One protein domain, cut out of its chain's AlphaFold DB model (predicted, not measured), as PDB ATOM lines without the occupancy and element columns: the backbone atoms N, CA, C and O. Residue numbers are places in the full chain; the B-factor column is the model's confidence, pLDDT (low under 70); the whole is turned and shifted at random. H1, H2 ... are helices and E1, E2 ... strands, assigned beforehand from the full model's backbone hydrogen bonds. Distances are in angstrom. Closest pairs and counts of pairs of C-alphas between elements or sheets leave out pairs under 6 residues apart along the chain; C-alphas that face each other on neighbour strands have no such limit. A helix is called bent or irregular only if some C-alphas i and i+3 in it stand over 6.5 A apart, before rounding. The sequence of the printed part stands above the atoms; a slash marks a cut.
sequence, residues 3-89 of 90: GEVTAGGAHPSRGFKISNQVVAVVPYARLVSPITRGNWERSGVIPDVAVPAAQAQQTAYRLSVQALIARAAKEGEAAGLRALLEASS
ATOM      1  N   GLY A   3      27.549  26.149 -35.959       98.31
ATOM      2  CA  GLY A   3      27.545  25.443 -34.672       98.31
ATOM      3  C   GLY A   3      28.727  24.494 -34.511       98.31
ATOM      4  O   GLY A   3      29.800  24.747 -35.053       98.31
ATOM      5  N   GLU A   4      28.519  23.406 -33.774       98.25
ATOM      6  CA  GLU A   4      29.522  22.364 -33.525       98.25
ATOM      7  C   GLU A   4      29.372  21.185 -34.496       98.25
ATOM      8  O   GLU A   4      28.346  21.022 -35.164       98.25
ATOM      9  N   VAL A   5      30.406  20.343 -34.568       97.81
ATOM     10  CA  VAL A   5      30.332  19.062 -35.281       97.81
ATOM     11  C   VAL A   5      29.329  18.156 -34.567       97.81
ATOM     12  O   VAL A   5      29.389  17.993 -33.349       97.81
ATOM     13  N   THR A   6      28.393  17.564 -35.311       96.25
ATOM     14  CA  THR A   6      27.389  16.671 -34.708       96.25
ATOM     15  C   THR A   6      28.002  15.331 -34.278       96.25
ATOM     16  O   THR A   6      29.064  14.940 -34.745       96.25
ATOM     17  N   ALA A   7      27.319  14.580 -33.410       94.12
ATOM     18  CA  ALA A   7      27.862  13.346 -32.827       94.12
ATOM     19  C   ALA A   7      28.138  12.196 -33.827       94.12
ATOM     20  O   ALA A   7      28.844  11.250 -33.491       94.12
ATOM     21  N   GLY A   8      27.573  12.242 -35.040       93.44
ATOM     22  CA  GLY A   8      27.864  11.254 -36.085       93.44
ATOM     23  C   GLY A   8      27.169   9.899 -35.949       93.44
ATOM     24  O   GLY A   8      27.770   8.873 -36.252       93.44
ATOM     25  N   GLY A   9      25.903   9.877 -35.526       92.19
ATOM     26  CA  GLY A   9      25.048   8.687 -35.621       92.19
ATOM     27  C   GLY A   9      24.280   8.664 -36.945       92.19
ATOM     28  O   GLY A   9      23.258   9.334 -37.070       92.19
ATOM     29  N   ALA A  10      24.764   7.916 -37.933       92.88
ATOM     30  CA  ALA A  10      24.170   7.812 -39.268       92.88
ATOM     31  C   ALA A  10      23.669   6.396 -39.604       92.88
ATOM     32  O   ALA A  10      22.887   6.228 -40.539       92.88
ATOM     33  N   HIS A  11      24.095   5.360 -38.886       93.44
ATOM     34  CA  HIS A  11      23.591   4.004 -39.066       93.44
ATOM     35  C   HIS A  11      22.356   3.755 -38.191       93.44
ATOM     36  O   HIS A  11      22.462   3.778 -36.961       93.44
ATOM     37  N   PRO A  12      21.178   3.469 -38.778       92.38
ATOM     38  CA  PRO A  12      20.039   3.022 -37.992       92.38
ATOM     39  C   PRO A  12      20.368   1.685 -37.326       92.38
ATOM     40  O   PRO A  12      20.791   0.719 -37.972       92.38
ATOM     41  N   SER A  13      20.146   1.634 -36.018       94.50
ATOM     42  CA  SER A  13      20.340   0.442 -35.205       94.50
ATOM     43  C   SER A  13      19.017  -0.032 -34.620       94.50
ATOM     44  O   SER A  13      18.080   0.742 -34.414       94.50
ATOM     45  N   ARG A  14      18.914  -1.343 -34.401       96.06
ATOM     46  CA  ARG A  14      17.747  -1.970 -33.779       96.06
ATOM     47  C   ARG A  14      18.204  -3.040 -32.799       96.06
ATOM     48  O   ARG A  14      19.196  -3.723 -33.040       96.06
ATOM     49  N   GLY A  15      17.462  -3.186 -31.704       97.12
ATOM     50  CA  GLY A  15      17.626  -4.299 -30.776       97.12
ATOM     51  C   GLY A  15      17.043  -5.596 -31.340       97.12
ATOM     52  O   GLY A  15      15.880  -5.640 -31.734       97.12
ATOM     53  N   PHE A  16      17.842  -6.655 -31.338       96.44
ATOM     54  CA  PHE A  16      17.446  -8.021 -31.655       96.44
ATOM     55  C   PHE A  16      17.535  -8.853 -30.377       96.44
ATOM     56  O   PHE A  16      18.597  -8.957 -29.759       96.44
ATOM     57  N   LYS A  17      16.403  -9.414 -29.942       97.25
ATOM     58  CA  LYS A  17      16.348 -10.250 -28.740       97.25
ATOM     59  C   LYS A  17      17.072 -11.572 -29.006       97.25
ATOM     60  O   LYS A  17      16.703 -12.286 -29.931       97.25
ATOM     61  N   ILE A  18      18.073 -11.892 -28.185       97.25
ATOM     62  CA  ILE A  18      18.804 -13.170 -28.232       97.25
ATOM     63  C   ILE A  18      18.219 -14.141 -27.201       97.25
ATOM     64  O   ILE A  18      18.016 -15.316 -27.487       97.25
ATOM     65  N   SER A  19      17.906 -13.644 -26.001       97.00
ATOM     66  CA  SER A  19      17.266 -14.407 -24.924       97.00
ATOM     67  C   SER A  19      16.399 -13.489 -24.056       97.00
ATOM     68  O   SER A  19      16.238 -12.306 -24.352       97.00
ATOM     69  N   ASN A  20      15.825 -14.003 -22.967       94.94
ATOM     70  CA  ASN A  20      15.025 -13.187 -22.047       94.94
ATOM     71  C   ASN A  20      15.809 -12.075 -21.338       94.94
ATOM     72  O   ASN A  20      15.190 -11.113 -20.899       94.94
ATOM     73  N   GLN A  21      17.136 -12.181 -21.254       97.19
ATOM     74  CA  GLN A  21      17.984 -11.218 -20.540       97.19
ATOM     75  C   GLN A  21      19.013 -10.534 -21.450       97.19
ATOM     76  O   GLN A  21      19.774  -9.694 -20.982       97.19
ATOM     77  N   VAL A  22      19.051 -10.881 -22.743       97.69
ATOM     78  CA  VAL A  22      20.081 -10.405 -23.677       97.69
ATOM     79  C   VAL A  22      19.449  -9.875 -24.962       97.69
ATOM     80  O   VAL A  22      18.697 -10.578 -25.644       97.69
ATOM     81  N   VAL A  23      19.817  -8.644 -25.319       97.94
ATOM     82  CA  VAL A  23      19.469  -7.977 -26.580       97.94
ATOM     83  C   VAL A  23      20.755  -7.492 -27.240       97.94
ATOM     84  O   VAL A  23      21.549  -6.804 -26.605       97.94
ATOM     85  N   ALA A  24      20.951  -7.820 -28.515       97.50
ATOM     86  CA  ALA A  24      22.024  -7.247 -29.322       97.50
ATOM     87  C   ALA A  24      21.507  -6.034 -30.097       97.50
ATOM     88  O   ALA A  24      20.511  -6.133 -30.809       97.50
ATOM     89  N   VAL A  25      22.190  -4.896 -29.989       96.81
ATOM     90  CA  VAL A  25      21.898  -3.714 -30.809       96.81
ATOM     91  C   VAL A  25      22.744  -3.799 -32.070       96.81
ATOM     92  O   VAL A  25      23.966  -3.686 -32.010       96.81
ATOM     93  N   VAL A  26      22.095  -4.031 -33.209       95.81
ATOM     94  CA  VAL A  26      22.774  -4.256 -34.487       95.81
ATOM     95  C   VAL A  26      22.434  -3.115 -35.452       95.81
ATOM     96  O   VAL A  26      21.246  -2.836 -35.660       95.81
ATOM     97  N   PRO A  27      23.434  -2.442 -36.055       94.12
ATOM     98  CA  PRO A  27      23.200  -1.568 -37.195       94.12
ATOM     99  C   PRO A  27      22.769  -2.424 -38.387       94.12
ATOM    100  O   PRO A  27      23.510  -3.297 -38.833       94.12
ATOM    101  N   TYR A  28      21.555  -2.207 -38.884       94.44
ATOM    102  CA  TYR A  28      20.970  -3.068 -39.922       94.44
ATOM    103  C   TYR A  28      20.970  -2.426 -41.311       94.44
ATOM    104  O   TYR A  28      20.655  -3.087 -42.297       94.44
ATOM    105  N   ALA A  29      21.305  -1.140 -41.406       94.38
ATOM    106  CA  ALA A  29      21.458  -0.456 -42.677       94.38
ATOM    107  C   ALA A  29      22.542   0.620 -42.597       94.38
ATOM    108  O   ALA A  29      22.911   1.097 -41.522       94.38
ATOM    109  N   ARG A  30      23.023   1.017 -43.775       93.94
ATOM    110  CA  ARG A  30      23.959   2.117 -43.957       93.94
ATOM    111  C   ARG A  30      23.343   3.149 -44.886       93.94
ATOM    112  O   ARG A  30      23.077   2.853 -46.047       93.94
ATOM    113  N   LEU A  31      23.160   4.366 -44.384       92.06
ATOM    114  CA  LEU A  31      22.857   5.516 -45.229       92.06
ATOM    115  C   LEU A  31      24.128   5.896 -45.992       92.06
ATOM    116  O   LEU A  31      25.188   5.998 -45.377       92.06
ATOM    117  N   VAL A  32      24.028   6.070 -47.311       95.12
ATOM    118  CA  VAL A  32      25.124   6.514 -48.187       95.12
ATOM    119  C   VAL A  32      24.633   7.708 -48.991       95.12
ATOM    120  O   VAL A  32      23.599   7.635 -49.652       95.12
ATOM    121  N   SER A  33      25.374   8.810 -48.937       94.31
ATOM    122  CA  SER A  33      25.076  10.001 -49.726       94.31
ATOM    123  C   SER A  33      25.310   9.730 -51.216       94.31
ATOM    124  O   SER A  33      26.380   9.225 -51.578       94.31
ATOM    125  N   PRO A  34      24.380  10.119 -52.108       96.12
ATOM    126  CA  PRO A  34      24.598  10.006 -53.547       96.12
ATOM    127  C   PRO A  34      25.688  10.967 -54.051       96.12
ATOM    128  O   PRO A  34      26.272  10.712 -55.098       96.12
ATOM    129  N   ILE A  35      25.982  12.037 -53.301       96.88
ATOM    130  CA  ILE A  35      26.940  13.083 -53.683       96.88
ATOM    131  C   ILE A  35      28.353  12.705 -53.234       96.88
ATOM    132  O   ILE A  35      29.266  12.623 -54.046       96.88
ATOM    133  N   THR A  36      28.544  12.456 -51.936       94.25
ATOM    134  CA  THR A  36      29.884  12.237 -51.363       94.25
ATOM    135  C   THR A  36      30.306  10.771 -51.358       94.25
ATOM    136  O   THR A  36      31.443  10.472 -51.010       94.25
ATOM    137  N   ARG A  37      29.394   9.846 -51.700       94.19
ATOM    138  CA  ARG A  37      29.598   8.382 -51.666       94.19
ATOM    139  C   ARG A  37      29.957   7.819 -50.278       94.19
ATOM    140  O   ARG A  37      30.232   6.629 -50.156       94.19
ATOM    141  N   GLY A  38      29.915   8.651 -49.236       93.00
ATOM    142  CA  GLY A  38      30.143   8.303 -47.833       93.00
ATOM    143  C   GLY A  38      28.925   8.612 -46.962       93.00
ATOM    144  O   GLY A  38      27.800   8.693 -47.457       93.00
ATOM    145  N   ASN A  39      29.139   8.782 -45.657       94.06
ATOM    146  CA  ASN A  39      28.111   9.207 -44.707       94.06
ATOM    147  C   ASN A  39      28.716   9.938 -43.501       94.06
ATOM    148  O   ASN A  39      29.926  10.140 -43.442       94.06
ATOM    149  N   TRP A  40      27.855  10.345 -42.568       94.81
ATOM    150  CA  TRP A  40      28.231  11.096 -41.367       94.81
ATOM    151  C   TRP A  40      28.531  10.205 -40.155       94.81
ATOM    152  O   TRP A  40      28.630  10.714 -39.042       94.81
ATOM    153  N   GLU A  41      28.624   8.882 -40.334       94.06
ATOM    154  CA  GLU A  41      28.904   7.974 -39.220       94.06
ATOM    155  C   GLU A  41      30.272   8.312 -38.616       94.06
ATOM    156  O   GLU A  41      31.252   8.444 -39.351       94.06
ATOM    157  N   ARG A  42      30.347   8.415 -37.283       90.56
ATOM    158  CA  ARG A  42      31.538   8.757 -36.482       90.56
ATOM    159  C   ARG A  42      32.076  10.178 -36.682       90.56
ATOM    160  O   ARG A  42      32.554  10.761 -35.718       90.56
ATOM    161  N   SER A  43      32.033  10.728 -37.892       93.12
ATOM    162  CA  SER A  43      32.537  12.072 -38.196       93.12
ATOM    163  C   SER A  43      31.540  13.182 -37.884       93.12
ATOM    164  O   SER A  43      31.961  14.307 -37.627       93.12
ATOM    165  N   GLY A  44      30.239  12.892 -37.928       95.06
ATOM    166  CA  GLY A  44      29.216  13.924 -37.840       95.06
ATOM    167  C   GLY A  44      29.084  14.761 -39.105       95.06
ATOM    168  O   GLY A  44      29.680  14.499 -40.151       95.06
ATOM    169  N   VAL A  45      28.250  15.789 -38.995       95.88
ATOM    170  CA  VAL A  45      28.131  16.856 -39.987       95.88
ATOM    171  C   VAL A  45      29.041  17.993 -39.542       95.88
ATOM    172  O   VAL A  45      28.885  18.505 -38.434       95.88
ATOM    173  N   ILE A  46      29.980  18.383 -40.403       95.19
ATOM    174  CA  ILE A  46      30.877  19.514 -40.159       95.19
ATOM    175  C   ILE A  46      30.146  20.812 -40.555       95.19
ATOM    176  O   ILE A  46      29.627  20.881 -41.670       95.19
ATOM    177  N   PRO A  47      30.064  21.823 -39.672       97.50
ATOM    178  CA  PRO A  47      29.420  23.097 -39.983       97.50
ATOM    179  C   PRO A  47      30.268  23.957 -40.915       97.50
ATOM    180  O   PRO A  47      31.489  23.982 -40.804       97.50
ATOM    181  N   ASP A  48      29.602  24.734 -41.771       97.75
ATOM    182  CA  ASP A  48      30.251  25.745 -42.616       97.75
ATOM    183  C   ASP A  48      30.901  26.855 -41.773       97.75
ATOM    184  O   ASP A  48      31.919  27.424 -42.158       97.75
ATOM    185  N   VAL A  49      30.318  27.155 -40.607       98.00
ATOM    186  CA  VAL A  49      30.884  28.075 -39.612       98.00
ATOM    187  C   VAL A  49      30.921  27.380 -38.255       98.00
ATOM    188  O   VAL A  49      29.889  27.204 -37.602       98.00
ATOM    189  N   ALA A  50      32.119  26.977 -37.838       97.94
ATOM    190  CA  ALA A  50      32.339  26.297 -36.570       97.94
ATOM    191  C   ALA A  50      32.372  27.296 -35.402       97.94
ATOM    192  O   ALA A  50      33.249  28.157 -35.342       97.94
ATOM    193  N   VAL A  51      31.427  27.168 -34.472       98.19
ATOM    194  CA  VAL A  51      31.337  27.949 -33.226       98.19
ATOM    195  C   VAL A  51      30.770  27.073 -32.107       98.19
ATOM    196  O   VAL A  51      30.058  26.118 -32.412       98.19
ATOM    197  N   PRO A  52      31.010  27.392 -30.822       98.25
ATOM    198  CA  PRO A  52      30.351  26.692 -29.724       98.25
ATOM    199  C   PRO A  52      28.829  26.698 -29.880       98.25
ATOM    200  O   PRO A  52      28.255  27.701 -30.318       98.25
ATOM    201  N   ALA A  53      28.155  25.620 -29.472       97.44
ATOM    202  CA  ALA A  53      26.706  25.481 -29.656       97.44
ATOM    203  C   ALA A  53      25.921  26.655 -29.037       97.44
ATOM    204  O   ALA A  53      24.978  27.163 -29.643       97.44
ATOM    205  N   ALA A  54      26.378  27.160 -27.886       97.94
ATOM    206  CA  ALA A  54      25.800  28.323 -27.207       97.94
ATOM    207  C   ALA A  54      25.836  29.621 -28.043       97.94
ATOM    208  O   ALA A  54      25.024  30.516 -27.827       97.94
ATOM    209  N   GLN A  55      26.755  29.733 -29.005       97.62
ATOM    210  CA  GLN A  55      26.921  30.910 -29.865       97.62
ATOM    211  C   GLN A  55      26.300  30.725 -31.257       97.62
ATOM    212  O   GLN A  55      26.271  31.674 -32.049       97.62
ATOM    213  N   ALA A  56      25.805  29.527 -31.580       97.69
ATOM    214  CA  ALA A  56      25.357  29.175 -32.925       97.69
ATOM    215  C   ALA A  56      24.220  30.080 -33.418       97.69
ATOM    216  O   ALA A  56      24.298  30.609 -34.525       97.69
ATOM    217  N   GLN A  57      23.204  30.319 -32.581       96.44
ATOM    218  CA  GLN A  57      22.058  31.157 -32.942       96.44
ATOM    219  C   GLN A  57      22.474  32.606 -33.218       96.44
ATOM    220  O   GLN A  57      22.140  33.148 -34.271       96.44
ATOM    221  N   GLN A  58      23.224  33.224 -32.301       96.00
ATOM    222  CA  GLN A  58      23.653  34.615 -32.454       96.00
ATOM    223  C   GLN A  58      24.559  34.783 -33.682       96.00
ATOM    224  O   GLN A  58      24.404  35.729 -34.455       96.00
ATOM    225  N   THR A  59      25.474  33.837 -33.902       96.50
ATOM    226  CA  THR A  59      26.370  33.842 -35.066       96.50
ATOM    227  C   THR A  59      25.588  33.675 -36.368       96.50
ATOM    228  O   THR A  59      25.783  34.452 -37.302       96.50
ATOM    229  N   ALA A  60      24.662  32.714 -36.431       97.12
ATOM    230  CA  ALA A  60      23.828  32.481 -37.608       97.12
ATOM    231  C   ALA A  60      22.951  33.692 -37.940       97.12
ATOM    232  O   ALA A  60      22.853  34.070 -39.108       97.12
ATOM    233  N   TYR A  61      22.354  34.325 -36.927       95.56
ATOM    234  CA  TYR A  61      21.566  35.543 -37.100       95.56
ATOM    235  C   TYR A  61      22.416  36.667 -37.699       95.56
ATOM    236  O   TYR A  61      22.067  37.214 -38.744       95.56
ATOM    237  N   ARG A  62      23.578  36.944 -37.095       95.75
ATOM    238  CA  ARG A  62      24.496  37.999 -37.543       95.75
ATOM    239  C   ARG A  62      24.908  37.812 -39.003       95.75
ATOM    240  O   ARG A  62      24.780  38.739 -39.797       95.75
ATOM    241  N   LEU A  63      25.350  36.605 -39.360       96.62
ATOM    242  CA  LEU A  63      25.765  36.270 -40.725       96.62
ATOM    243  C   LEU A  63      24.611  36.394 -41.724       96.62
ATOM    244  O   LEU A  63      24.804  36.875 -42.838       96.62
ATOM    245  N   SER A  64      23.405  35.995 -41.319       95.44
ATOM    246  CA  SER A  64      22.218  36.070 -42.173       95.44
ATOM    247  C   SER A  64      21.820  37.520 -42.451       95.44
ATOM    248  O   SER A  64      21.594  37.881 -43.604       95.44
ATOM    249  N   VAL A  65      21.803  38.378 -41.426       95.25
ATOM    250  CA  VAL A  65      21.511  39.813 -41.584       95.25
ATOM    251  C   VAL A  65      22.582  40.504 -42.429       95.25
ATOM    252  O   VAL A  65      22.246  41.260 -43.337       95.25
ATOM    253  N   GLN A  66      23.864  40.197 -42.212       95.19
ATOM    254  CA  GLN A  66      24.957  40.711 -43.048       95.19
ATOM    255  C   GLN A  66      24.803  40.306 -44.520       95.19
ATOM    256  O   GLN A  66      24.970  41.140 -45.410       95.19
ATOM    257  N   ALA A  67      24.434  39.050 -44.788       95.25
ATOM    258  CA  ALA A  67      24.184  38.576 -46.146       95.25
ATOM    259  C   ALA A  67      22.986  39.280 -46.804       95.25
ATOM    260  O   ALA A  67      23.021  39.537 -48.008       95.25
ATOM    261  N   LEU A  68      21.944  39.617 -46.036       95.38
ATOM    262  CA  LEU A  68      20.806  40.400 -46.526       95.38
ATOM    263  C   LEU A  68      21.200  41.846 -46.832       95.38
ATOM    264  O   LEU A  68      20.868  42.336 -47.905       95.38
ATOM    265  N   ILE A  69      21.973  42.498 -45.957       95.81
ATOM    266  CA  ILE A  69      22.501  43.852 -46.202       95.81
ATOM    267  C   ILE A  69      23.312  43.881 -47.500       95.81
ATOM    268  O   ILE A  69      23.112  44.766 -48.326       95.81
ATOM    269  N   ALA A  70      24.187  42.894 -47.717       94.25
ATOM    270  CA  ALA A  70      25.005  42.800 -48.927       94.25
ATOM    271  C   ALA A  70      24.183  42.594 -50.215       94.25
ATOM    272  O   ALA A  70      24.681  42.850 -51.309       94.25
ATOM    273  N   ARG A  71      22.940  42.114 -50.095       95.12
ATOM    274  CA  ARG A  71      22.015  41.872 -51.212       95.12
ATOM    275  C   ARG A  71      20.926  42.935 -51.338       95.12
ATOM    276  O   ARG A  71      20.144  42.869 -52.285       95.12
ATOM    277  N   ALA A  72      20.842  43.874 -50.399       93.69
ATOM    278  CA  ALA A  72      19.786  44.869 -50.368       93.69
ATOM    279  C   ALA A  72      19.855  45.757 -51.618       93.69
ATOM    280  O   ALA A  72      20.885  46.354 -51.923       93.69
ATOM    281  N   ALA A  73      18.738  45.858 -52.337       89.62
ATOM    282  CA  ALA A  73      18.649  46.683 -53.542       89.62
ATOM    283  C   ALA A  73      18.412  48.171 -53.223       89.62
ATOM    284  O   ALA A  73      18.605  49.029 -54.082       89.62
ATOM    285  N   LYS A  74      17.952  48.481 -52.002       94.38
ATOM    286  CA  LYS A  74      17.604  49.833 -51.550       94.38
ATOM    287  C   LYS A  74      18.332  50.166 -50.254       94.38
ATOM    288  O   LYS A  74      18.301  49.386 -49.306       94.38
ATOM    289  N   GLU A  75      18.881  51.375 -50.172       91.38
ATOM    290  CA  GLU A  75      19.638  51.808 -48.990       91.38
ATOM    291  C   GLU A  75      18.780  51.860 -47.716       91.38
ATOM    292  O   GLU A  75      19.255  51.519 -46.640       91.38
ATOM    293  N   GLY A  76      17.492  52.208 -47.825       90.19
ATOM    294  CA  GLY A  76      16.587  52.212 -46.669       90.19
ATOM    295  C   GLY A  76      16.389  50.825 -46.039       90.19
ATOM    296  O   GLY A  76      16.277  50.708 -44.822       90.19
ATOM    297  N   GLU A  77      16.406  49.767 -46.853       90.69
ATOM    298  CA  GLU A  77      16.333  48.381 -46.380       90.69
ATOM    299  C   GLU A  77      17.647  47.966 -45.705       90.69
ATOM    300  O   GLU A  77      17.638  47.425 -44.599       90.69
ATOM    301  N   ALA A  78      18.784  48.305 -46.324       91.06
ATOM    302  CA  ALA A  78      20.107  48.061 -45.756       91.06
ATOM    303  C   ALA A  78      20.294  48.773 -44.404       91.06
ATOM    304  O   ALA A  78      20.796  48.175 -43.453       91.06
ATOM    305  N   ALA A  79      19.854  50.027 -44.291       92.12
ATOM    306  CA  ALA A  79      19.910  50.801 -43.056       92.12
ATOM    307  C   ALA A  79      19.068  50.169 -41.935       92.12
ATOM    308  O   ALA A  79      19.559  50.023 -40.815       92.12
ATOM    309  N   GLY A  80      17.845  49.722 -42.240       91.88
ATOM    310  CA  GLY A  80      16.993  49.028 -41.269       91.88
ATOM    311  C   GLY A  80      17.613  47.723 -40.762       91.88
ATOM    312  O   GLY A  80      17.615  47.454 -39.562       91.88
ATOM    313  N   LEU A  81      18.212  46.934 -41.658       93.50
ATOM    314  CA  LEU A  81      18.900  45.691 -41.294       93.50
ATOM    315  C   LEU A  81      20.155  45.935 -40.440       93.50
ATOM    316  O   LEU A  81      20.417  45.161 -39.518       93.50
ATOM    317  N   ARG A  82      20.913  47.012 -40.696       93.12
ATOM    318  CA  ARG A  82      22.054  47.403 -39.844       93.12
ATOM    319  C   ARG A  82      21.599  47.755 -38.427       93.12
ATOM    320  O   ARG A  82      22.190  47.258 -37.475       93.12
ATOM    321  N   ALA A  83      20.506  48.504 -38.286       91.38
ATOM    322  CA  ALA A  83      19.948  48.841 -36.975       91.38
ATOM    323  C   ALA A  83      19.501  47.594 -36.185       91.38
ATOM    324  O   ALA A  83      19.752  47.492 -34.985       91.38
ATOM    325  N   LEU A  84      18.891  46.607 -36.856       88.50
ATOM    326  CA  LEU A  84      18.520  45.333 -36.224       88.50
ATOM    327  C   LEU A  84      19.741  44.554 -35.716       88.50
ATOM    328  O   LEU A  84      19.682  43.945 -34.648       88.50
ATOM    329  N   LEU A  85      20.848  44.584 -36.461       89.75
ATOM    330  CA  LEU A  85      22.100  43.926 -36.084       89.75
ATOM    331  C   LEU A  85      22.741  44.551 -34.835       89.75
ATOM    332  O   LEU A  85      23.283  43.842 -33.986       89.75
ATOM    333  N   GLU A  86      22.673  45.876 -34.724       87.00
ATOM    334  CA  GLU A  86      23.167  46.624 -33.565       87.00
ATOM    335  C   GLU A  86      22.306  46.360 -32.325       87.00
ATOM    336  O   GLU A  86      22.841  46.056 -31.260       87.00
ATOM    337  N   ALA A  87      20.977  46.369 -32.475       82.94
ATOM    338  CA  ALA A  87      20.039  46.123 -31.378       82.94
ATOM    339  C   ALA A  87      20.124  44.699 -30.798       82.94
ATOM    340  O   ALA A  87      19.859  44.494 -29.622       82.94
ATOM    341  N   SER A  88      20.502  43.712 -31.612       71.25
ATOM    342  CA  SER A  88      20.664  42.307 -31.199       71.25
ATOM    343  C   SER A  88      22.068  41.972 -30.673       71.25
ATOM    344  O   SER A  88      22.358  40.819 -30.338       71.25
ATOM    345  N   SER A  89      22.950  42.975 -30.611       63.28
ATOM    346  CA  SER A  89      24.276  42.884 -29.989       63.28
ATOM    347  C   SER A  89      24.298  43.384 -28.531       63.28
ATOM    348  O   SER A  89      25.352  43.289 -27.901       63.28
TER     349      SER A  89
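This is residues 3 to 89 of the 90 residues of an uncharacterized protein of Xanthomonas campestris (UniProt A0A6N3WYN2). A two-stranded hairpin, E1 and E2, makes one end of a long model, and a helical hairpin, H1 and H2, makes the other; loops in residues 3 to 12 and 28 to 52 lie between. The 87 printed residues hold, in order, E1, E2, H1, H2, under half of them in named elements; the class is mixed, the sheet antiparallel. The whole is extended, radius of gyration of the C-alphas 21.7 A, spans 69 by 30 by 17 A.

Find E1, residues 13 to 17, from C-alpha 13 at (20.340, 0.442, -35.205); E2 is residues 23 to 27. H1, residues 53 to 71, runs 27.5 A; it is irregular, C-alphas 54 and 57 being 7.4 A apart. H2, residues 75 to 87, runs 18.5 A to C-alpha 87 at (20.039, 46.123, -31.378).

In the E1 and E2 hairpin, antiparallel at 151 degrees, find N 16 and O 24 within hydrogen-bond range, 2.8 A. H1, with residues 62 to 70 alone, touches H2; the closest C-alphas, of Ile 69 and Ala 78, are 4.9 A apart. They run opposite ways at a shallow tilt of 16 degrees. Every O i to N i+4 pair is within hydrogen-bond range in H2, 13 of 15 in H1. E1 is apart from both helices.

The farthest C-alphas, of Asn 20 and Glu 75, are 70.5 A apart. The printed part has no cut; the link E2 to H1 is long. Residue 89 is under 70 in pLDDT.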